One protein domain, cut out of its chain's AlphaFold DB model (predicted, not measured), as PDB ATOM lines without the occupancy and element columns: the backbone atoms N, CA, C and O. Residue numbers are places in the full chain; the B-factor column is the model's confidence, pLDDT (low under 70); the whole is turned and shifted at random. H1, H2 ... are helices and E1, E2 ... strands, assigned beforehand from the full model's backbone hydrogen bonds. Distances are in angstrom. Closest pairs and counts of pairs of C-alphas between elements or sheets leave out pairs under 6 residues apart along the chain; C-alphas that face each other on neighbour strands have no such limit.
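AT A GLANCE: This is residues 44 to 217 of the 226 residues of an uncharacterized protein of Gammaproteobacteria bacterium RBG_16_57_12 (UniProt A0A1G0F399). A long, strongly twisted sheet of six strands lies between two helices, the long H4 covering one face and H2 the other, and the sheet curls round both. The long strands E1, E2 and E3 make its core, short H3 sits over the edge strand E5, H1 lies at one end beside the strands, and residues 199 to 205 stick out at the other end. The printed part has 174 residues, with elements in the order H1 E1 E2 E3 H2 E4 H3 E5 H4 E6; the sheet is mixed, in the order E5 E4 E1 E2 E3 E6, and the class is mixed, helices and strands. The whole is compact, with a radius of gyration of the C-alphas of 16.5 A, yet elongated in outline, 55 by 32 by 32 A.

IN THESE COORDINATES: H1, residues 44 to 50, begins at C-alpha 44 (-26.300, 54.579, 50.268). E1, residues 53 to 64, is 35.9 A long; E2, residues 68 to 83, is 45.0 A; E3, residues 88 to 101, is 38.7 A. H2, residues 105 to 122, is 26.1 A long. E4 is residues 130 to 134, H3 residues 141 to 145 and E5 residues 161 to 166. H4, residues 175 to 198, is 34.7 A long. E6, residues 214 to 216, ends at C-alpha 216 (-22.858, 23.613, 41.021).

HOW THE PARTS SIT: E1, E2 and E3 form a meander, each strand the antiparallel neighbour of the one before, with N 60 and O 72 2.9 A apart and N 73 and O 98 2.9 A apart. E4 is parallel to E1, with N 133 and O 55 at 2.8 A, and E5 to E4, with N 164 and O 132 at 2.8 A. E6 is antiparallel to E3, with N 97 and O 216 at 2.9 A. H4 is on one face, its closest C-alphas to E2 being Ala 187 and Ala 74, 4.7 A apart. H2 is on the opposite face, its closest C-alphas to E1 being Glu 109 and Thr 59, 5.7 A apart. E3, H2, E4 and E4, H3, E5 are strand-helix-strand units with right-handed crossovers, the first split by E1 and E2. H2, H3 and H4 have every O i to N i+4 pair within hydrogen-bond range; H1 has 1 of 3, and 3 of 4 O i to N i+3 pairs.

THE WHOLE: The farthest C-alphas, of Gln 86 and Gly 203, are 55.9 A apart. The printed part has no cut. The links H3 to E5 and H4 to E6 are long. Residues 197 to 217 are under 70 in pLDDT; the mean of the printed part is 88.4.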
ATOM      1  N   ILE A  44     -26.927  55.630  51.070       90.81
ATOM      2  CA  ILE A  44     -26.300  54.579  50.268       90.81
ATOM      3  C   ILE A  44     -27.318  53.710  49.522       90.81
ATOM      4  O   ILE A  44     -27.049  53.308  48.396       90.81
ATOM      5  N   ASN A  45     -28.509  53.471  50.086       91.00
ATOM      6  CA  ASN A  45     -29.547  52.689  49.408       91.00
ATOM      7  C   ASN A  45     -30.103  53.448  48.196       91.00
ATOM      8  O   ASN A  45     -30.437  52.830  47.184       91.00
ATOM      9  N   LYS A  46     -30.175  54.784  48.268       90.44
ATOM     10  CA  LYS A  46     -30.545  55.614  47.112       90.44
ATOM     11  C   LYS A  46     -29.450  55.640  46.060       90.44
ATOM     12  O   LYS A  46     -29.758  55.606  44.878       90.44
ATOM     13  N   GLU A  47     -28.186  55.651  46.471       92.00
ATOM     14  CA  GLU A  47     -27.068  55.623  45.528       92.00
ATOM     15  C   GLU A  47     -27.032  54.320  44.710       92.00
ATOM     16  O   GLU A  47     -26.661  54.337  43.536       92.00
ATOM     17  N   LEU A  48     -27.509  53.201  45.272       93.19
ATOM     18  CA  LEU A  48     -27.684  51.956  44.517       93.19
ATOM     19  C   LEU A  48     -28.678  52.094  43.354       93.19
ATOM     20  O   LEU A  48     -28.549  51.373  42.370       93.19
ATOM     21  N   LEU A  49     -29.629  53.037  43.409       92.38
ATOM     22  CA  LEU A  49     -30.627  53.240  42.352       92.38
ATOM     23  C   LEU A  49     -30.036  53.688  41.018       92.38
ATOM     24  O   LEU A  49     -30.803  53.836  40.075       92.38
ATOM     25  N   ARG A  50     -28.726  53.925  40.904       91.69
ATOM     26  CA  ARG A  50     -28.064  54.218  39.623       91.69
ATOM     27  C   ARG A  50     -27.711  52.972  38.810       91.69
ATOM     28  O   ARG A  50     -27.437  53.094  37.620       91.69
ATOM     29  N   TYR A  51     -27.648  51.812  39.458       94.69
ATOM     30  CA  TYR A  51     -27.391  50.551  38.777       94.69
ATOM     31  C   TYR A  51     -28.685  50.032  38.176       94.69
ATOM     32  O   TYR A  51     -29.765  50.283  38.700       94.69
ATOM     33  N   ASP A  52     -28.572  49.325  37.066       95.38
ATOM     34  CA  ASP A  52     -29.696  48.699  36.386       95.38
ATOM     35  C   ASP A  52     -29.927  47.289  36.914       95.38
ATOM     36  O   ASP A  52     -31.072  46.888  37.117       95.38
ATOM     37  N   ASN A  53     -28.834  46.595  37.237       95.56
ATOM     38  CA  ASN A  53     -28.837  45.235  37.752       95.56
ATOM     39  C   ASN A  53     -27.775  45.067  38.841       95.56
ATOM     40  O   ASN A  53     -26.836  45.863  38.962       95.56
ATOM     41  N   PHE A  54     -27.904  43.992  39.608       97.44
ATOM     42  CA  PHE A  54     -26.950  43.619  40.639       97.44
ATOM     43  C   PHE A  54     -26.489  42.186  40.461       97.44
ATOM     44  O   PHE A  54     -27.247  41.301  40.063       97.44
ATOM     45  N   ALA A  55     -25.248  41.957  40.846       97.94
ATOM     46  CA  ALA A  55     -24.746  40.633  41.133       97.94
ATOM     47  C   ALA A  55     -24.032  40.665  42.478       97.94
ATOM     48  O   ALA A  55     -23.513  41.695  42.900       97.94
ATOM     49  N   CYS A  56     -24.005  39.539  43.162       98.25
ATOM     50  CA  CYS A  56     -23.269  39.384  44.395       98.25
ATOM     51  C   CYS A  56     -22.588  38.029  44.387       98.25
ATOM     52  O   CYS A  56     -23.171  37.042  43.930       98.25
ATOM     53  N   ILE A  57     -21.346  38.010  44.851       98.31
ATOM     54  CA  ILE A  57     -20.555  36.798  44.963       98.31
ATOM     55  C   ILE A  57     -19.832  36.777  46.295       98.31
ATOM     56  O   ILE A  57     -19.203  37.757  46.687       98.31
ATOM     57  N   ASP A  58     -19.920  35.630  46.946       97.94
ATOM     58  CA  ASP A  58     -19.192  35.298  48.161       97.94
ATOM     59  C   ASP A  58     -18.484  33.958  47.958       97.94
ATOM     60  O   ASP A  58     -18.970  33.136  47.174       97.94
ATOM     61  N   THR A  59     -17.336  33.746  48.606       97.12
ATOM     62  CA  THR A  59     -16.555  32.507  48.481       97.12
ATOM     63  C   THR A  59     -16.208  31.923  49.839       97.12
ATOM     64  O   THR A  59     -15.362  32.445  50.556       97.12
ATOM     65  N   ASN A  60     -16.753  30.743  50.131       96.69
ATOM     66  CA  ASN A  60     -16.418  29.991  51.332       96.69
ATOM     67  C   ASN A  60     -15.320  28.967  51.058       96.69
ATOM     68  O   ASN A  60     -15.350  28.278  50.044       96.69
ATOM     69  N   THR A  61     -14.352  28.837  51.968       96.12
ATOM     70  CA  THR A  61     -13.213  27.917  51.811       96.12
ATOM     71  C   THR A  61     -13.058  27.003  53.018       96.12
ATOM     72  O   THR A  61     -13.175  27.449  54.159       96.12
ATOM     73  N   ARG A  62     -12.764  25.724  52.775       95.25
ATOM     74  CA  ARG A  62     -12.443  24.730  53.804       95.25
ATOM     75  C   ARG A  62     -11.218  23.916  53.418       95.25
ATOM     76  O   ARG A  62     -11.049  23.523  52.269       95.25
ATOM     77  N   GLU A  63     -10.396  23.628  54.416       93.94
ATOM     78  CA  GLU A  63      -9.321  22.645  54.319       93.94
ATOM     79  C   GLU A  63      -9.875  21.270  54.676       93.94
ATOM     80  O   GLU A  63     -10.323  21.052  55.807       93.94
ATOM     81  N   ILE A  64      -9.852  20.345  53.719       87.94
ATOM     82  CA  ILE A  64     -10.344  18.985  53.913       87.94
ATOM     83  C   ILE A  64      -9.150  18.034  54.030       87.94
ATOM     84  O   ILE A  64      -8.297  17.989  53.136       87.94
ATOM     85  N   PRO A  65      -9.053  17.242  55.114       84.12
ATOM     86  CA  PRO A  65      -8.008  16.237  55.234       84.12
ATOM     87  C   PRO A  65      -8.008  15.303  54.017       84.12
ATOM     88  O   PRO A  65      -9.038  14.726  53.691       84.12
ATOM     89  N   LYS A  66      -6.843  15.121  53.383       81.00
ATOM     90  CA  LYS A  66      -6.602  14.313  52.163       81.00
ATOM     91  C   LYS A  66      -7.102  14.907  50.838       81.00
ATOM     92  O   LYS A  66      -6.451  14.646  49.831       81.00
ATOM     93  N   ASP A  67      -8.145  15.735  50.843       77.44
ATOM     94  CA  ASP A  67      -8.683  16.364  49.620       77.44
ATOM     95  C   ASP A  67      -8.153  17.788  49.365       77.44
ATOM     96  O   ASP A  67      -8.344  18.338  48.279       77.44
ATOM     97  N   GLY A  68      -7.449  18.371  50.343       88.94
ATOM     98  CA  GLY A  68      -6.848  19.703  50.253       88.94
ATOM     99  C   GLY A  68      -7.865  20.836  50.399       88.94
ATOM    100  O   GLY A  68      -8.947  20.659  50.962       88.94
ATOM    101  N   THR A  69      -7.503  22.018  49.903       93.44
ATOM    102  CA  THR A  69      -8.357  23.209  49.941       93.44
ATOM    103  C   THR A  69      -9.507  23.083  48.944       93.44
ATOM    104  O   THR A  69      -9.281  22.905  47.742       93.44
ATOM    105  N   ILE A  70     -10.739  23.226  49.430       94.19
ATOM    106  CA  ILE A  70     -11.949  23.354  48.615       94.19
ATOM    107  C   ILE A  70     -12.554  24.728  48.876       94.19
ATOM    108  O   ILE A  70     -12.843  25.076  50.021       94.19
ATOM    109  N   SER A  71     -12.788  25.486  47.812       96.25
ATOM    110  CA  SER A  71     -13.485  26.770  47.856       96.25
ATOM    111  C   SER A  71     -14.749  26.712  47.017       96.25
ATOM    112  O   SER A  71     -14.779  26.084  45.962       96.25
ATOM    113  N   VAL A  72     -15.801  27.377  47.472       96.31
ATOM    114  CA  VAL A  72     -17.096  27.407  46.803       96.31
ATOM    115  C   VAL A  72     -17.587  28.837  46.768       96.31
ATOM    116  O   VAL A  72     -17.864  29.423  47.813       96.31
ATOM    117  N   SER A  73     -17.706  29.386  45.563       97.00
ATOM    118  CA  SER A  73     -18.350  30.675  45.362       97.00
ATOM    119  C   SER A  73     -19.836  30.493  45.097       97.00
ATOM    120  O   SER A  73     -20.202  29.641  44.288       97.00
ATOM    121  N   ALA A  74     -20.686  31.311  45.709       97.12
ATOM    122  CA  ALA A  74     -22.111  31.380  45.394       97.12
ATOM    123  C   ALA A  74     -22.462  32.727  44.772       97.12
ATOM    124  O   ALA A  74     -21.972  33.766  45.204       97.12
ATOM    125  N   VAL A  75     -23.334  32.694  43.764       96.62
ATOM    126  CA  VAL A  75     -23.761  33.868  43.007       96.62
ATOM    127  C   VAL A  75     -25.239  34.147  43.248       96.62
ATOM    128  O   VAL A  75     -26.104  33.314  42.958       96.62
ATOM    129  N   ILE A  76     -25.524  35.369  43.690       96.56
ATOM    130  CA  ILE A  76     -26.864  35.956  43.719       96.56
ATOM    131  C   ILE A  76     -26.972  36.983  42.597       96.56
ATOM    132  O   ILE A  76     -26.099  37.833  42.437       96.56
ATOM    133  N   LEU A  77     -28.061  36.931  41.839       95.81
ATOM    134  CA  LEU A  77     -28.419  37.958  40.864       95.81
ATOM    135  C   LEU A  77     -29.586  38.779  41.411       95.81
ATOM    136  O   LEU A  77     -30.493  38.228  42.037       95.81
ATOM    137  N   GLY A  78     -29.545  40.090  41.191       94.31
ATOM    138  CA  GLY A  78     -30.536  41.038  41.681       94.31
ATOM    139  C   GLY A  78     -31.103  41.891  40.555       94.31
ATOM    140  O   GLY A  78     -30.358  42.614  39.897       94.31
ATOM    141  N   PHE A  79     -32.422  41.859  40.379       94.31
ATOM    142  CA  PHE A  79     -33.131  42.670  39.385       94.31
ATOM    143  C   PHE A  79     -34.226  43.496  40.050       94.31
ATOM    144  O   PHE A  79     -34.849  43.056  41.016       94.31
ATOM    145  N   TYR A  80     -34.494  44.700  39.549       93.25
ATOM    146  CA  TYR A  80     -35.598  45.493  40.084       93.25
ATOM    147  C   TYR A  80     -36.951  44.900  39.693       93.25
ATOM    148  O   TYR A  80     -37.298  44.842  38.517       93.25
ATOM    149  N   ARG A  81     -37.763  44.577  40.701       92.50
ATOM    150  CA  ARG A  81     -39.206  44.356  40.534       92.50
ATOM    151  C   ARG A  81     -39.954  45.683  40.418       92.50
ATOM    152  O   ARG A  81     -40.943  45.805  39.703       92.50
ATOM    153  N   GLN A  82     -39.481  46.682  41.163       90.62
ATOM    154  CA  GLN A  82     -39.989  48.050  41.169       90.62
ATOM    155  C   GLN A  82     -38.812  49.005  41.389       90.62
ATOM    156  O   GLN A  82     -38.030  48.796  42.315       90.62
ATOM    157  N   ARG A  83     -38.703  50.064  40.581       91.69
ATOM    158  CA  ARG A  83     -37.678  51.113  40.723       91.69
ATOM    159  C   ARG A  83     -38.300  52.486  40.494       91.69
ATOM    160  O   ARG A  83     -38.967  52.713  39.490       91.69
ATOM    161  N   SER A  84     -38.100  53.376  41.455       87.62
ATOM    162  CA  SER A  84     -38.447  54.797  41.411       87.62
ATOM    163  C   SER A  84     -37.542  55.550  42.384       87.62
ATOM    164  O   SER A  84     -36.939  54.929  43.260       87.62
ATOM    165  N   ASP A  85     -37.520  56.877  42.312       78.06
ATOM    166  CA  ASP A  85     -36.684  57.713  43.191       78.06
ATOM    167  C   ASP A  85     -37.065  57.629  44.682       78.06
ATOM    168  O   ASP A  85     -36.287  57.998  45.564       78.06
ATOM    169  N   GLN A  86     -38.282  57.165  44.980       79.62
ATOM    170  CA  GLN A  86     -38.843  57.087  46.335       79.62
ATOM    171  C   GLN A  86     -38.802  55.665  46.905       79.62
ATOM    172  O   GLN A  86     -38.733  55.478  48.118       79.62
ATOM    173  N   LYS A  87     -38.897  54.656  46.035       84.81
ATOM    174  CA  LYS A  87     -39.045  53.255  46.424       84.81
ATOM    175  C   LYS A  87     -38.416  52.343  45.387       84.81
ATOM    176  O   LYS A  87     -38.699  52.471  44.193       84.81
ATOM    177  N   ALA A  88     -37.675  51.359  45.876       89.94
ATOM    178  CA  ALA A  88     -37.220  50.235  45.087       89.94
ATOM    179  C   ALA A  88     -37.467  48.903  45.794       89.94
ATOM    180  O   ALA A  88     -37.450  48.821  47.022       89.94
ATOM    181  N   ALA A  89     -37.687  47.868  44.993       91.44
ATOM    182  CA  ALA A  89     -37.752  46.481  45.422       91.44
ATOM    183  C   ALA A  89     -36.899  45.638  44.470       91.44
ATOM    184  O   ALA A  89     -37.068  45.724  43.252       91.44
ATOM    185  N   LEU A  90     -35.992  44.849  45.043       92.25
ATOM    186  CA  LEU A  90     -35.089  43.958  44.323       92.25
ATOM    187  C   LEU A  90     -35.531  42.509  44.503       92.25
ATOM    188  O   LEU A  90     -35.782  42.072  45.627       92.25
ATOM    189  N   ASP A  91     -35.579  41.783  43.395       92.50
ATOM    190  CA  ASP A  91     -35.710  40.334  43.366       92.50
ATOM    191  C   ASP A  91     -34.320  39.732  43.363       92.50
ATOM    192  O   ASP A  91     -33.572  39.887  42.400       92.50
ATOM    193  N   LEU A  92     -33.979  39.077  44.472       91.81
ATOM    194  CA  LEU A  92     -32.730  38.350  44.633       91.81
ATOM    195  C   LEU A  92     -32.979  36.880  44.321       91.81
ATOM    196  O   LEU A  92     -33.899  36.269  44.864       91.81
ATOM    197  N   SER A  93     -32.171  36.315  43.435       89.94
ATOM    198  CA  SER A  93     -32.248  34.906  43.061       89.94
ATOM    199  C   SER A  93     -30.865  34.284  43.114       89.94
ATOM    200  O   SER A  93     -29.914  34.819  42.540       89.94
ATOM    201  N   PHE A  94     -30.758  33.133  43.774       88.31
ATOM    202  CA  PHE A  94     -29.586  32.285  43.613       88.31
ATOM    203  C   PHE A  94     -29.506  31.829  42.156       88.31
ATOM    204  O   PHE A  94     -30.483  31.321  41.607       88.31
ATOM    205  N   SER A  95     -28.345  32.027  41.541       86.56
ATOM    206  CA  SER A  95     -28.114  31.655  40.147       86.56
ATOM    207  C   SER A  95     -27.309  30.366  40.059       86.56
ATOM    208  O   SER A  95     -27.769  29.368  39.499       86.56
ATOM    209  N   CYS A  96     -26.112  30.368  40.641       87.44
ATOM    210  CA  CYS A  96     -25.175  29.262  40.537       87.44
ATOM    211  C   CYS A  96     -24.088  29.313  41.610       87.44
ATOM    212  O   CYS A  96     -23.960  30.295  42.344       87.44
ATOM    213  N   GLY A  97     -23.280  28.253  41.666       91.25
ATOM    214  CA  GLY A  97     -22.007  28.270  42.365       91.25
ATOM    215  C   GLY A  97     -20.863  27.659  41.564       91.25
ATOM    216  O   GLY A  97     -21.070  26.872  40.634       91.25
ATOM    217  N   PHE A  98     -19.647  28.031  41.950       93.81
ATOM    218  CA  PHE A  98     -18.397  27.541  41.381       93.81
ATOM    219  C   PHE A  98     -17.594  26.842  42.477       93.81
ATOM    220  O   PHE A  98     -17.268  27.455  43.488       93.81
ATOM    221  N   GLU A  99     -17.284  25.567  42.282       94.50
ATOM    222  CA  GLU A  99     -16.372  24.804  43.136       94.50
ATOM    223  C   GLU A  99     -14.950  24.924  42.577       94.50
ATOM    224  O   GLU A  99     -14.742  24.691  41.387       94.50
ATOM    225  N   PHE A 100     -13.985  25.249  43.433       93.38
ATOM    226  CA  PHE A 100     -12.556  25.300  43.141       93.38
ATOM    227  C   PHE A 100     -11.813  24.352  44.078       93.38
ATOM    228  O   PHE A 100     -12.100  24.305  45.275       93.38
ATOM    229  N   ARG A 101     -10.819  23.630  43.557       93.25
ATOM    230  CA  ARG A 101      -9.973  22.730  44.350       93.25
ATOM    231  C   ARG A 101      -8.503  23.085  44.192       93.25
ATOM    232  O   ARG A 101      -8.047  23.365  43.087       93.25
ATOM    233  N   GLY A 102      -7.766  23.067  45.299       90.12
ATOM    234  CA  GLY A 102      -6.322  23.325  45.322       90.12
ATOM    235  C   GLY A 102      -5.914  24.780  45.061       90.12
ATOM    236  O   GLY A 102      -4.722  25.059  44.941       90.12
ATOM    237  N   LEU A 103      -6.872  25.709  44.986       91.31
ATOM    238  CA  LEU A 103      -6.595  27.143  44.988       91.31
ATOM    239  C   LEU A 103      -6.519  27.648  46.426       91.31
ATOM    240  O   LEU A 103      -7.273  27.201  47.287       91.31
ATOM    241  N   ASN A 104      -5.648  28.626  46.680       94.00
ATOM    242  CA  ASN A 104      -5.729  29.356  47.942       94.00
ATOM    243  C   ASN A 104      -6.995  30.247  47.969       94.00
ATOM    244  O   ASN A 104      -7.488  30.623  46.899       94.00
ATOM    245  N   PRO A 105      -7.497  30.639  49.158       94.31
ATOM    246  CA  PRO A 105      -8.760  31.374  49.275       94.31
ATOM    247  C   PRO A 105      -8.837  32.639  48.403       94.31
ATOM    248  O   PRO A 105      -9.804  32.830  47.671       94.31
ATOM    249  N   SER A 106      -7.780  33.460  48.391       94.94
ATOM    250  CA  SER A 106      -7.765  34.708  47.613       94.94
ATOM    251  C   SER A 106      -7.773  34.463  46.100       94.94
ATOM    252  O   SER A 106      -8.316  35.262  45.337       94.94
ATOM    253  N   GLN A 107      -7.172  33.365  45.635       94.94
ATOM    254  CA  GLN A 107      -7.279  32.966  44.231       94.94
ATOM    255  C   GLN A 107      -8.703  32.529  43.894       94.94
ATOM    256  O   GLN A 107      -9.217  32.945  42.859       94.94
ATOM    257  N   ALA A 108      -9.348  31.741  44.757       95.81
ATOM    258  CA  ALA A 108     -10.719  31.294  44.534       95.81
ATOM    259  C   ALA A 108     -11.699  32.476  44.416       95.81
ATOM    260  O   ALA A 108     -12.453  32.525  43.447       95.81
ATOM    261  N   GLU A 109     -11.610  33.474  45.304       97.19
ATOM    262  CA  GLU A 109     -12.401  34.717  45.227       97.19
ATOM    263  C   GLU A 109     -12.242  35.417  43.866       97.19
ATOM    264  O   GLU A 109     -13.221  35.730  43.181       97.19
ATOM    265  N   LYS A 110     -10.994  35.608  43.420       97.44
ATOM    266  CA  LYS A 110     -10.670  36.286  42.155       97.44
ATOM    267  C   LYS A 110     -11.125  35.499  40.928       97.44
ATOM    268  O   LYS A 110     -11.617  36.089  39.964       97.44
ATOM    269  N   HIS A 111     -10.960  34.177  40.945       97.00
ATOM    270  CA  HIS A 111     -11.443  33.300  39.880       97.00
ATOM    271  C   HIS A 111     -12.976  33.283  39.828       97.00
ATOM    272  O   HIS A 111     -13.535  33.416  38.739       97.00
ATOM    273  N   GLY A 112     -13.651  33.200  40.978       96.38
ATOM    274  CA  GLY A 112     -15.105  33.302  41.087       96.38
ATOM    275  C   GLY A 112     -15.625  34.614  40.508       96.38
ATOM    276  O   GLY A 112     -16.508  34.602  39.648       96.38
ATOM    277  N   LEU A 113     -15.023  35.742  40.896       98.00
ATOM    278  CA  LEU A 113     -15.401  37.058  40.381       98.00
ATOM    279  C   LEU A 113     -15.182  37.162  38.865       98.00
ATOM    280  O   LEU A 113     -16.053  37.651  38.147       98.00
ATOM    281  N   ARG A 114     -14.058  36.657  38.342       97.38
ATOM    282  CA  ARG A 114     -13.804  36.615  36.891       97.38
ATOM    283  C   ARG A 114     -14.861  35.796  36.145       97.38
ATOM    284  O   ARG A 114     -15.328  36.239  35.093       97.38
ATOM    285  N   LEU A 115     -15.226  34.620  36.658       96.12
ATOM    286  CA  LEU A 115     -16.242  33.760  36.044       96.12
ATOM    287  C   LEU A 115     -17.617  34.430  36.050       96.12
ATOM    288  O   LEU A 115     -18.274  34.454  35.011       96.12
ATOM    289  N   LEU A 116     -18.008  35.040  37.173       96.25
ATOM    290  CA  LEU A 116     -19.240  35.819  37.278       96.25
ATOM    291  C   LEU A 116     -19.289  36.938  36.233       96.25
ATOM    292  O   LEU A 116     -20.240  37.021  35.462       96.25
ATOM    293  N   LEU A 117     -18.257  37.783  36.188       96.94
ATOM    294  CA  LEU A 117     -18.204  38.919  35.267       96.94
ATOM    295  C   LEU A 117     -18.262  38.458  33.807       96.94
ATOM    296  O   LEU A 117     -19.010  39.024  33.017       96.94
ATOM    297  N   THR A 118     -17.535  37.390  33.468       95.31
ATOM    298  CA  THR A 118     -17.556  36.805  32.118       95.31
ATOM    299  C   THR A 118     -18.950  36.293  31.750       95.31
ATOM    300  O   THR A 118     -19.410  36.522  30.634       95.31
ATOM    301  N   ALA A 119     -19.638  35.627  32.683       93.00
ATOM    302  CA  ALA A 119     -20.988  35.119  32.465       93.00
ATOM    303  C   ALA A 119     -22.003  36.255  32.276       93.00
ATOM    304  O   ALA A 119     -22.794  36.207  31.339       93.00
ATOM    305  N   ILE A 120     -21.938  37.298  33.110       94.19
ATOM    306  CA  ILE A 120     -22.823  38.464  33.003       94.19
ATOM    307  C   ILE A 120     -22.612  39.191  31.674       94.19
ATOM    308  O   ILE A 120     -23.580  39.515  30.999       94.19
ATOM    309  N   GLN A 121     -21.361  39.411  31.257       93.56
ATOM    310  CA  GLN A 121     -21.064  40.069  29.979       93.56
ATOM    311  C   GLN A 121     -21.613  39.320  28.757       93.56
ATOM    312  O   GLN A 121     -21.826  39.936  27.713       93.56
ATOM    313  N   ALA A 122     -21.788  38.003  28.861       91.94
ATOM    314  CA  ALA A 122     -22.329  37.174  27.792       91.94
ATOM    315  C   ALA A 122     -23.866  37.069  27.820       91.94
ATOM    316  O   ALA A 122     -24.450  36.582  26.850       91.94
ATOM    317  N   ASP A 123     -24.525  37.500  28.899       91.19
ATOM    318  CA  ASP A 123     -25.975  37.411  29.063       91.19
ATOM    319  C   ASP A 123     -26.648  38.743  28.711       91.19
ATOM    320  O   ASP A 123     -26.533  39.738  29.424       91.19
ATOM    321  N   ALA A 124     -27.422  38.739  27.623       88.44
ATOM    322  CA  ALA A 124     -28.161  39.905  27.143       88.44
ATOM    323  C   ALA A 124     -29.201  40.447  28.144       88.44
ATOM    324  O   ALA A 124     -29.717  41.539  27.945       88.44
ATOM    325  N   LYS A 125     -29.531  39.721  29.220       87.00
ATOM    326  CA  LYS A 125     -30.383  40.248  30.300       87.00
ATOM    327  C   LYS A 125     -29.691  41.326  31.131       87.00
ATOM    328  O   LYS A 125     -30.371  42.124  31.772       87.00
ATOM    329  N   PHE A 126     -28.362  41.340  31.149       89.44
ATOM    330  CA  PHE A 126     -27.571  42.306  31.897       89.44
ATOM    331  C   PHE A 126     -27.128  43.449  30.989       89.44
ATOM    332  O   PHE A 126     -25.971  43.557  30.588       89.44
ATOM    333  N   GLU A 127     -28.078  44.324  30.673       87.94
ATOM    334  CA  GLU A 127     -27.801  45.596  30.011       87.94
ATOM    335  C   GLU A 127     -27.574  46.712  31.043       87.94
ATOM    336  O   GLU A 127     -28.098  46.674  32.158       87.94
ATOM    337  N   GLY A 128     -26.801  47.730  30.664       92.38
ATOM    338  CA  GLY A 128     -26.571  48.909  31.498       92.38
ATOM    339  C   GLY A 128     -25.521  48.715  32.596       92.38
ATOM    340  O   GLY A 128     -24.573  47.940  32.455       92.38
ATOM    341  N   ASN A 129     -25.652  49.487  33.675       95.06
ATOM    342  CA  ASN A 129     -24.676  49.504  34.762       95.06
ATOM    343  C   ASN A 129     -24.976  48.402  35.783       95.06
ATOM    344  O   ASN A 129     -26.046  48.384  36.386       95.06
ATOM    345  N   THR A 130     -24.006  47.531  36.051       97.50
ATOM    346  CA  THR A 130     -24.135  46.446  37.030       97.50
ATOM    347  C   THR A 130     -23.324  46.741  38.289       97.50
ATOM    348  O   THR A 130     -22.103  46.912  38.235       97.50
ATOM    349  N   GLY A 131     -24.005  46.775  39.434       98.00
ATOM    350  CA  GLY A 131     -23.366  46.819  40.747       98.00
ATOM    351  C   GLY A 131     -22.995  45.410  41.198       98.00
ATOM    352  O   GLY A 131     -23.867  44.548  41.288       98.00
ATOM    353  N   VAL A 132     -21.719  45.160  41.485       98.50
ATOM    354  CA  VAL A 132     -21.236  43.844  41.923       98.50
ATOM    355  C   VAL A 132     -20.832  43.906  43.386       98.50
ATOM    356  O   VAL A 132     -19.848  44.551  43.735       98.50
ATOM    357  N   VAL A 133     -21.596  43.244  44.246       98.62
ATOM    358  CA  VAL A 133     -21.351  43.221  45.687       98.62
ATOM    359  C   VAL A 133     -20.356  42.118  46.041       98.62
ATOM    360  O   VAL A 133     -20.584  40.952  45.714       98.62
ATOM    361  N   VAL A 134     -19.283  42.500  46.731       98.50
ATOM    362  CA  VAL A 134     -18.223  41.618  47.245       98.50
ATOM    363  C   VAL A 134     -17.870  41.991  48.688       98.50
ATOM    364  O   VAL A 134     -18.062  43.134  49.108       98.50
ATOM    365  N   ASP A 135     -17.318  41.048  49.442       97.19
ATOM    366  CA  ASP A 135     -16.868  41.230  50.830       97.19
ATOM    367  C   ASP A 135     -15.336  41.247  50.999       97.19
ATOM    368  O   ASP A 135     -14.820  41.537  52.083       97.19
ATOM    369  N   HIS A 136     -14.600  40.989  49.921       95.38
ATOM    370  CA  HIS A 136     -13.144  40.995  49.876       95.38
ATOM    371  C   HIS A 136     -12.605  42.265  49.198       95.38
ATOM    372  O   HIS A 136     -13.344  43.130  48.726       95.38
ATOM    373  N   ASP A 137     -11.277  42.411  49.191       93.62
ATOM    374  CA  ASP A 137     -10.564  43.442  48.423       93.62
ATOM    375  C   ASP A 137     -10.981  44.908  48.700       93.62
ATOM    376  O   ASP A 137     -10.717  45.791  47.885       93.62
ATOM    377  N   LEU A 138     -11.544  45.223  49.877       95.69
ATOM    378  CA  LEU A 138     -11.996  46.577  50.257       95.69
ATOM    379  C   LEU A 138     -10.985  47.694  49.929       95.69
ATOM    380  O   LEU A 138     -11.361  48.760  49.442       95.69
ATOM    381  N   GLY A 139      -9.695  47.458  50.186       95.38
ATOM    382  CA  GLY A 139      -8.629  48.424  49.895       95.38
ATOM    383  C   GLY A 139      -8.298  48.573  48.404       95.38
ATOM    384  O   GLY A 139      -7.785  49.612  47.998       95.38
ATOM    385  N   ARG A 140      -8.605  47.561  47.588       96.94
ATOM    386  CA  ARG A 140      -8.322  47.509  46.145       96.94
ATOM    387  C   ARG A 140      -9.508  47.961  45.299       96.94
ATOM    388  O   ARG A 140      -9.290  48.453  44.196       96.94
ATOM    389  N   ILE A 141     -10.740  47.875  45.816       97.25
ATOM    390  CA  ILE A 141     -11.974  48.283  45.116       97.25
ATOM    391  C   ILE A 141     -11.846  49.638  44.397       97.25
ATOM    392  O   ILE A 141     -12.205  49.685  43.220       97.25
ATOM    393  N   PRO A 142     -11.293  50.715  45.000       95.50
ATOM    394  CA  PRO A 142     -11.100  51.975  44.283       95.50
ATOM    395  C   PRO A 142     -10.289  51.818  42.993       95.50
ATOM    396  O   PRO A 142     -10.719  52.253  41.930       95.50
ATOM    397  N   HIS A 143      -9.152  51.121  43.057       96.31
ATOM    398  CA  HIS A 143      -8.270  50.890  41.913       96.31
ATOM    399  C   HIS A 143      -8.874  49.935  40.877       96.31
ATOM    400  O   HIS A 143      -8.701  50.158  39.675       96.31
ATOM    401  N   LEU A 144      -9.613  48.917  41.327       97.19
ATOM    402  CA  LEU A 144     -10.333  47.981  40.461       97.19
ATOM    403  C   LEU A 144     -11.455  48.692  39.684       97.19
ATOM    404  O   LEU A 144     -11.555  48.534  38.468       97.19
ATOM    405  N   ASN A 145     -12.240  49.547  40.350       96.62
ATOM    406  CA  ASN A 145     -13.354  50.286  39.744       96.62
ATOM    407  C   ASN A 145     -12.914  51.248  38.638       96.62
ATOM    408  O   ASN A 145     -13.612  51.411  37.630       96.62
ATOM    409  N   VAL A 146     -11.729  51.846  38.780       94.69
ATOM    410  CA  VAL A 146     -11.123  52.671  37.724       94.69
ATOM    411  C   VAL A 146     -10.172  51.909  36.806       94.69
ATOM    412  O   VAL A 146      -9.474  52.534  36.010       94.69
ATOM    413  N   ARG A 147     -10.156  50.572  36.880       96.62
ATOM    414  CA  ARG A 147      -9.371  49.687  35.999       96.62
ATOM    415  C   ARG A 147      -7.870  50.002  36.017       96.62
ATOM    416  O   ARG A 147      -7.167  49.750  35.045       96.62
ATOM    417  N   LYS A 148      -7.373  50.557  37.128       96.69
ATOM    418  CA  LYS A 148      -5.935  50.774  37.362       96.69
ATOM    419  C   LYS A 148      -5.236  49.482  37.768       96.69
ATOM    420  O   LYS A 148      -4.046  49.331  37.518       96.69
ATOM    421  N   GLU A 149      -5.977  48.564  38.375       97.31
ATOM    422  CA  GLU A 149      -5.492  47.256  38.797       97.31
ATOM    423  C   GLU A 149      -6.353  46.146  38.182       97.31
ATOM    424  O   GLU A 149      -7.559  46.322  37.984       97.31
ATOM    425  N   ALA A 150      -5.728  45.010  37.864       97.88
ATOM    426  CA  ALA A 150      -6.425  43.817  37.411       97.88
ATOM    427  C   ALA A 150      -7.006  43.034  38.601       97.88
ATOM    428  O   ALA A 150      -6.425  42.982  39.687       97.88
ATOM    429  N   ILE A 151      -8.143  42.378  38.377       97.38
ATOM    430  CA  ILE A 151      -8.754  41.451  39.338       97.38
ATOM    431  C   ILE A 151      -7.868  40.209  39.463       97.38
ATOM    432  O   ILE A 151      -7.492  39.813  40.568       97.38
ATOM    433  N   LEU A 152      -7.512  39.627  38.314       95.94
ATOM    434  CA  LEU A 152      -6.730  38.403  38.191       95.94
ATOM    435  C   LEU A 152      -5.894  38.452  36.908       95.94
ATOM    436  O   LEU A 152      -6.448  38.603  35.821       95.94
ATOM    437  N   ASP A 153      -4.577  38.302  37.023       94.62
ATOM    438  CA  ASP A 153      -3.632  38.388  35.903       94.62
ATOM    439  C   ASP A 153      -3.819  39.670  35.066       94.62
ATOM    440  O   ASP A 153      -3.576  40.766  35.556       94.62
ATOM    441  N   GLN A 154      -4.256  39.547  33.810       96.12
ATOM    442  CA  GLN A 154      -4.543  40.662  32.894       96.12
ATOM    443  C   GLN A 154      -6.052  40.922  32.733       96.12
ATOM    444  O   GLN A 154      -6.485  41.578  31.788       96.12
ATOM    445  N   PHE A 155      -6.877  40.376  33.630       97.56
ATOM    446  CA  PHE A 155      -8.325  40.552  33.615       97.56
ATOM    447  C   PHE A 155      -8.729  41.745  34.488       97.56
ATOM    448  O   PHE A 155      -8.680  41.682  35.718       97.56
ATOM    449  N   TYR A 156      -9.130  42.838  33.844       98.38
ATOM    450  CA  TYR A 156      -9.609  44.061  34.491       98.38
ATOM    451  C   TYR A 156     -11.132  44.057  34.630       98.38
ATOM    452  O   TYR A 156     -11.828  43.349  33.904       98.38
ATOM    453  N   LEU A 157     -11.657  44.891  35.534       98.00
ATOM    454  CA  LEU A 157     -13.100  45.072  35.676       98.00
ATOM    455  C   LEU A 157     -13.712  45.567  34.346       98.00
ATOM    456  O   LEU A 157     -13.281  46.607  33.832       98.00
ATOM    457  N   PRO A 158     -14.713  44.885  33.767       96.88
ATOM    458  CA  PRO A 158     -15.253  45.288  32.475       96.88
ATOM    459  C   PRO A 158     -15.988  46.639  32.520       96.88
ATOM    460  O   PRO A 158     -16.470  47.043  33.582       96.88
ATOM    461  N   PRO A 159     -16.076  47.386  31.404       95.50
ATOM    462  CA  PRO A 159     -16.927  48.578  31.302       95.50
ATOM    463  C   PRO A 159     -18.380  48.279  31.697       95.50
ATOM    464  O   PRO A 159     -18.878  47.201  31.393       95.50
ATOM    465  N   GLY A 160     -19.050  49.217  32.371       95.06
ATOM    466  CA  GLY A 160     -20.424  49.031  32.866       95.06
ATOM    467  C   GLY A 160     -20.531  48.313  34.217       95.06
ATOM    468  O   GLY A 160     -21.613  48.261  34.786       95.06
ATOM    469  N   PHE A 161     -19.427  47.815  34.776       97.62
ATOM    470  CA  PHE A 161     -19.406  47.194  36.102       97.62
ATOM    471  C   PHE A 161     -18.754  48.103  37.134       97.62
ATOM    472  O   PHE A 161     -17.784  48.813  36.835       97.62
ATOM    473  N   GLU A 162     -19.254  48.021  38.364       97.50
ATOM    474  CA  GLU A 162     -18.628  48.632  39.528       97.50
ATOM    475  C   GLU A 162     -18.753  47.725  40.756       97.50
ATOM    476  O   GLU A 162     -19.834  47.230  41.065       97.50
ATOM    477  N   LEU A 163     -17.640  47.517  41.455       98.38
ATOM    478  CA  LEU A 163     -17.576  46.768  42.701       98.38
ATOM    479  C   LEU A 163     -18.076  47.616  43.872       98.38
ATOM    480  O   LEU A 163     -17.704  48.786  44.025       98.38
ATOM    481  N   ILE A 164     -18.871  46.980  44.725       98.44
ATOM    482  CA  ILE A 164     -19.481  47.529  45.930       98.44
ATOM    483  C   ILE A 164     -19.054  46.640  47.091       98.44
ATOM    484  O   ILE A 164     -19.257  45.430  47.055       98.44
ATOM    485  N   TYR A 165     -18.480  47.232  48.132       98.44
ATOM    486  CA  TYR A 165     -18.145  46.477  49.333       98.44
ATOM    487  C   TYR A 165     -19.368  46.325  50.233       98.44
ATOM    488  O   TYR A 165     -20.049  47.321  50.512       98.44
ATOM    489  N   ALA A 166     -19.571  45.128  50.775       98.25
ATOM    490  CA  ALA A 166     -20.478  44.885  51.888       98.25
ATOM    491  C   ALA A 166     -19.948  43.767  52.794       98.25
ATOM    492  O   ALA A 166     -19.314  42.831  52.328       98.25
ATOM    493  N   THR A 167     -20.221  43.847  54.096       97.06
ATOM    494  CA  THR A 167     -19.902  42.780  55.056       97.06
ATOM    495  C   THR A 167     -21.144  41.960  55.400       97.06
ATOM    496  O   THR A 167     -22.246  42.503  55.500       97.06
ATOM    497  N   THR A 168     -20.954  40.670  55.658       96.12
ATOM    498  CA  THR A 168     -21.982  39.760  56.187       96.12
ATOM    499  C   THR A 168     -22.218  39.936  57.692       96.12
ATOM    500  O   THR A 168     -23.278  39.579  58.194       96.12
ATOM    501  N   ASP A 169     -21.273  40.546  58.420       92.50
ATOM    502  CA  ASP A 169     -21.304  40.645  59.888       92.50
ATOM    503  C   ASP A 169     -22.490  41.461  60.443       92.50
ATOM    504  O   ASP A 169     -22.867  41.311  61.605       92.50
ATOM    505  N   SER A 170     -22.990  42.440  59.682       93.06
ATOM    506  CA  SER A 170     -23.984  43.427  60.141       93.06
ATOM    507  C   SER A 170     -24.498  44.284  58.979       93.06
ATOM    508  O   SER A 170     -24.006  44.170  57.858       93.06
ATOM    509  N   GLY A 171     -25.473  45.160  59.248       93.38
ATOM    510  CA  GLY A 171     -26.007  46.100  58.260       93.38
ATOM    511  C   GLY A 171     -27.161  45.536  57.431       93.38
ATOM    512  O   GLY A 171     -27.290  45.889  56.266       93.38
ATOM    513  N   SER A 172     -27.985  44.639  57.980       94.06
ATOM    514  CA  SER A 172     -29.092  43.998  57.250       94.06
ATOM    515  C   SER A 172     -30.174  44.976  56.763       94.06
ATOM    516  O   SER A 172     -31.010  44.611  55.940       94.06
ATOM    517  N   GLU A 173     -30.156  46.225  57.217       93.62
ATOM    518  CA  GLU A 173     -30.952  47.332  56.691       93.62
ATOM    519  C   GLU A 173     -30.480  47.841  55.311       93.62
ATOM    520  O   GLU A 173     -31.231  48.531  54.616       93.62
ATOM    521  N   PHE A 174     -29.259  47.496  54.892       95.06
ATOM    522  CA  PHE A 174     -28.680  47.881  53.605       95.06
ATOM    523  C   PHE A 174     -28.823  46.757  52.576       95.06
ATOM    524  O   PHE A 174     -28.530  45.591  52.853       95.06
ATOM    525  N   ALA A 175     -29.252  47.098  51.358       95.19
ATOM    526  CA  ALA A 175     -29.567  46.099  50.334       95.19
ATOM    527  C   ALA A 175     -28.348  45.242  49.942       95.19
ATOM    528  O   ALA A 175     -28.452  44.021  49.859       95.19
ATOM    529  N   GLN A 176     -27.181  45.862  49.776       96.62
ATOM    530  CA  GLN A 176     -25.915  45.197  49.466       96.62
ATOM    531  C   GLN A 176     -25.457  44.245  50.583       96.62
ATOM    532  O   GLN A 176     -24.972  43.155  50.305       96.62
ATOM    533  N   ASN A 177     -25.677  44.603  51.851       97.94
ATOM    534  CA  ASN A 177     -25.358  43.728  52.979       97.94
ATOM    535  C   ASN A 177     -26.291  42.509  53.018       97.94
ATOM    536  O   ASN A 177     -25.841  41.400  53.282       97.94
ATOM    537  N   ARG A 178     -27.577  42.671  52.675       96.31
ATOM    538  CA  ARG A 178     -28.490  41.525  52.521       96.31
ATOM    539  C   ARG A 178     -28.075  40.599  51.376       96.31
ATOM    540  O   ARG A 178     -28.106  39.389  51.556       96.31
ATOM    541  N   MET A 179     -27.662  41.155  50.234       96.94
ATOM    542  CA  MET A 179     -27.191  40.358  49.092       96.94
ATOM    543  C   MET A 179     -25.995  39.479  49.462       96.94
ATOM    544  O   MET A 179     -26.001  38.293  49.143       96.94
ATOM    545  N   ILE A 180     -24.998  40.041  50.152       97.94
ATOM    546  CA  ILE A 180     -23.802  39.280  50.532       97.94
ATOM    547  C   ILE A 180     -24.093  38.257  51.631       97.94
ATOM    548  O   ILE A 180     -23.562  37.156  51.578       97.94
ATOM    549  N   MET A 181     -25.005  38.553  52.567       97.75
ATOM    550  CA  MET A 181     -25.494  37.557  53.536       97.75
ATOM    551  C   MET A 181     -26.195  36.381  52.842       97.75
ATOM    552  O   MET A 181     -26.029  35.235  53.254       97.75
ATOM    553  N   ASP A 182     -26.973  36.642  51.787       95.81
ATOM    554  CA  ASP A 182     -27.576  35.577  50.986       95.81
ATOM    555  C   ASP A 182     -26.512  34.767  50.239       95.81
ATOM    556  O   ASP A 182     -26.555  33.538  50.286       95.81
ATOM    557  N   ALA A 183     -25.539  35.421  49.598       97.31
ATOM    558  CA  ALA A 183     -24.443  34.739  48.912       97.31
ATOM    559  C   ALA A 183     -23.641  33.840  49.870       97.31
ATOM    560  O   ALA A 183     -23.492  32.653  49.581       97.31
ATOM    561  N   ASP A 184     -23.235  34.342  51.040       97.56
ATOM    562  CA  ASP A 184     -22.534  33.558  52.069       97.56
ATOM    563  C   ASP A 184     -23.365  32.360  52.551       97.56
ATOM    564  O   ASP A 184     -22.885  31.221  52.608       97.56
ATOM    565  N   ARG A 185     -24.663  32.566  52.807       95.88
ATOM    566  CA  ARG A 185     -25.582  31.477  53.163       95.88
ATOM    567  C   ARG A 185     -25.612  30.388  52.090       95.88
ATOM    568  O   ARG A 185     -25.526  29.205  52.424       95.88
ATOM    569  N   TYR A 186     -25.733  30.750  50.813       95.25
ATOM    570  CA  TYR A 186     -25.734  29.764  49.729       95.25
ATOM    571  C   TYR A 186     -24.364  29.112  49.532       95.25
ATOM    572  O   TYR A 186     -24.317  27.909  49.289       95.25
ATOM    573  N   ALA A 187     -23.261  29.844  49.690       95.50
ATOM    574  CA  ALA A 187     -21.913  29.285  49.611       95.50
ATOM    575  C   ALA A 187     -21.694  28.218  50.695       95.50
ATOM    576  O   ALA A 187     -21.175  27.140  50.401       95.50
ATOM    577  N   ASN A 188     -22.186  28.456  51.915       94.75
ATOM    578  CA  ASN A 188     -22.188  27.460  52.986       94.75
ATOM    579  C   ASN A 188     -23.050  26.234  52.646       94.75
ATOM    580  O   ASN A 188     -22.585  25.104  52.787       94.75
ATOM    581  N   VAL A 189     -24.277  26.427  52.146       91.81
ATOM    582  CA  VAL A 189     -25.152  25.311  51.730       91.81
ATOM    583  C   VAL A 189     -24.491  24.457  50.645       91.81
ATOM    584  O   VAL A 189     -24.500  23.230  50.738       91.81
ATOM    585  N   LEU A 190     -23.905  25.088  49.626       91.19
ATOM    586  CA  LEU A 190     -23.208  24.386  48.549       91.19
ATOM    587  C   LEU A 190     -21.971  23.641  49.064       91.19
ATOM    588  O   LEU A 190     -21.741  22.505  48.654       91.19
ATOM    589  N   MET A 191     -21.206  24.242  49.982       92.94
ATOM    590  CA  MET A 191     -20.069  23.587  50.629       92.94
ATOM    591  C   MET A 191     -20.506  22.302  51.340       92.94
ATOM    592  O   MET A 191     -19.937  21.245  51.083       92.94
ATOM    593  N   GLU A 192     -21.559  22.349  52.162       91.00
ATOM    594  CA  GLU A 192     -22.068  21.150  52.845       91.00
ATOM    595  C   GLU A 192     -22.543  20.073  51.861       91.00
ATOM    596  O   GLU A 192     -22.286  18.886  52.059       91.00
ATOM    597  N   GLN A 193     -23.185  20.465  50.758       87.31
ATOM    598  CA  GLN A 193     -23.597  19.521  49.716       87.31
ATOM    599  C   GLN A 193     -22.407  18.846  49.034       87.31
ATOM    600  O   GLN A 193     -22.458  17.645  48.768       87.31
ATOM    601  N   ILE A 194     -21.346  19.596  48.734       86.56
ATOM    602  CA  ILE A 194     -20.132  19.053  48.115       86.56
ATOM    603  C   ILE A 194     -19.452  18.069  49.064       86.56
ATOM    604  O   ILE A 194     -19.070  16.988  48.622       86.56
ATOM    605  N   LEU A 195     -19.361  18.402  50.353       86.19
ATOM    606  CA  LEU A 195     -18.762  17.528  51.360       86.19
ATOM    607  C   LEU A 195     -19.602  16.264  51.596       86.19
ATOM    608  O   LEU A 195     -19.061  15.164  51.536       86.19
ATOM    609  N   GLY A 196     -20.927  16.386  51.730       80.50
ATOM    610  CA  GLY A 196     -21.819  15.223  51.850       80.50
ATOM    611  C   GLY A 196     -21.884  14.360  50.580       80.50
ATOM    612  O   GLY A 196     -22.060  13.143  50.645       80.50
ATOM    613  N   SER A 197     -21.693  14.959  49.399       67.62
ATOM    614  CA  SER A 197     -21.590  14.219  48.131       67.62
ATOM    615  C   SER A 197     -20.220  13.564  47.938       67.62
ATOM    616  O   SER A 197     -20.113  12.572  47.221       67.62
ATOM    617  N   ALA A 198     -19.154  14.108  48.530       56.72
ATOM    618  CA  ALA A 198     -17.823  13.507  48.485       56.72
ATOM    619  C   ALA A 198     -17.788  12.187  49.271       56.72
ATOM    620  O   ALA A 198     -17.209  11.216  48.792       56.72
ATOM    621  N   GLU A 199     -18.514  12.106  50.391       50.75
ATOM    622  CA  GLU A 199     -18.672  10.867  51.171       50.75
ATOM    623  C   GLU A 199     -19.397   9.743  50.405       50.75
ATOM    624  O   GLU A 199     -19.261   8.571  50.747       50.75
ATOM    625  N   THR A 200     -20.133  10.071  49.338       43.91
ATOM    626  CA  THR A 200     -20.862   9.103  48.496       43.91
ATOM    627  C   THR A 200     -20.184   8.809  47.153       43.91
ATOM    628  O   THR A 200     -20.660   7.960  46.403       43.91
ATOM    629  N   ARG A 201     -19.061   9.471  46.834       44.81
ATOM    630  CA  ARG A 201     -18.380   9.421  45.524       44.81
ATOM    631  C   ARG A 201     -17.147   8.518  45.474       44.81
ATOM    632  O   ARG A 201     -16.214   8.785  44.714       44.81
ATOM    633  N   ASP A 202     -17.193   7.384  46.166       41.25
ATOM    634  CA  ASP A 202     -16.406   6.210  45.772       41.25
ATOM    635  C   ASP A 202     -16.998   5.652  44.457       41.25
ATOM    636  O   ASP A 202     -17.816   4.738  44.429       41.25
ATOM    637  N   GLY A 203     -16.626   6.283  43.337       39.28
ATOM    638  CA  GLY A 203     -16.958   5.837  41.983       39.28
ATOM    639  C   GLY A 203     -18.000   6.687  41.252       39.28
ATOM    640  O   GLY A 203     -19.173   6.346  41.230       39.28
ATOM    641  N   GLN A 204     -17.549   7.758  40.584       32.81
ATOM    642  CA  GLN A 204     -17.831   8.088  39.168       32.81
ATOM    643  C   GLN A 204     -17.452   9.551  38.856       32.81
ATOM    644  O   GLN A 204     -17.881  10.491  39.523       32.81
ATOM    645  N   HIS A 205     -16.635   9.729  37.813       41.88
ATOM    646  CA  HIS A 205     -16.219  11.017  37.249       41.88
ATOM    647  C   HIS A 205     -17.315  11.663  36.399       41.88
ATOM    648  O   HIS A 205     -17.881  10.986  35.543       41.88
ATOM    649  N   VAL A 206     -17.502  12.986  36.524       36.88
ATOM    650  CA  VAL A 206     -18.124  13.822  35.479       36.88
ATOM    651  C   VAL A 206     -17.570  15.261  35.510       36.88
ATOM    652  O   VAL A 206     -17.747  15.954  36.510       36.88
ATOM    653  N   GLY A 207     -16.993  15.708  34.380       33.34
ATOM    654  CA  GLY A 207     -16.949  17.113  33.928       33.34
ATOM    655  C   GLY A 207     -15.624  17.881  34.073       33.34
ATOM    656  O   GLY A 207     -15.408  18.522  35.091       33.34
ATOM    657  N   THR A 208     -14.801  17.862  33.016       35.41
ATOM    658  CA  THR A 208     -13.527  18.590  32.772       35.41
ATOM    659  C   THR A 208     -13.665  20.119  32.858       35.41
ATOM    660  O   THR A 208     -14.578  20.675  32.254       35.41
ATOM    661  N   ASP A 209     -12.886  20.829  33.678       38.97
ATOM    662  CA  ASP A 209     -11.448  21.181  33.616       38.97
ATOM    663  C   ASP A 209     -11.100  22.427  32.787       38.97
ATOM    664  O   ASP A 209     -10.688  22.370  31.630       38.97
ATOM    665  N   ILE A 210     -11.156  23.563  33.485       37.31
ATOM    666  CA  ILE A 210     -10.059  24.531  33.510       37.31
ATOM    667  C   ILE A 210      -9.805  24.786  35.007       37.31
ATOM    668  O   ILE A 210     -10.675  25.330  35.678       37.31
ATOM    669  N   TYR A 211      -8.676  24.320  35.553       46.66
ATOM    670  CA  TYR A 211      -8.329  24.380  36.992       46.66
ATOM    671  C   TYR A 211      -9.260  23.618  37.968       46.66
ATOM    672  O   TYR A 211      -9.478  24.091  39.081       46.66
ATOM    673  N   GLY A 212      -9.836  22.464  37.597       52.91
ATOM    674  CA  GLY A 212     -10.705  21.706  38.513       52.91
ATOM    675  C   GLY A 212     -11.998  22.434  38.908       52.91
ATOM    676  O   GLY A 212     -12.578  22.130  39.949       52.91
ATOM    677  N   VAL A 213     -12.434  23.412  38.105       55.34
ATOM    678  CA  VAL A 213     -13.652  24.185  38.362       55.34
ATOM    679  C   VAL A 213     -14.885  23.375  37.996       55.34
ATOM    680  O   VAL A 213     -15.027  22.936  36.852       55.34
ATOM    681  N   ARG A 214     -15.816  23.243  38.941       67.31
ATOM    682  CA  ARG A 214     -17.101  22.581  38.714       67.31
ATOM    683  C   ARG A 214     -18.260  23.544  38.940       67.31
ATOM    684  O   ARG A 214     -18.333  24.226  39.958       67.31
ATOM    685  N   PHE A 215     -19.190  23.570  37.989       65.12
ATOM    686  CA  PHE A 215     -20.443  24.303  38.138       65.12
ATOM    687  C   PHE A 215     -21.392  23.523  39.047       65.12
ATOM    688  O   PHE A 215     -21.639  22.332  38.827       65.12
ATOM    689  N   VAL A 216     -21.927  24.196  40.059       62.00
ATOM    690  CA  VAL A 216     -22.858  23.613  41.021       62.00
ATOM    691  C   VAL A 216     -24.177  24.363  40.923       62.00
ATOM    692  O   VAL A 216     -24.261  25.553  41.222       62.00
ATOM    693  N   GLN A 217     -25.215  23.664  40.469       61.31
ATOM    694  CA  GLN A 217     -26.564  24.207  40.402       61.31
ATOM    695  C   GLN A 217     -27.382  23.683  41.580       61.31
ATOM    696  O   GLN A 217     -27.494  22.474  41.788       61.31
TER     697      GLN A 217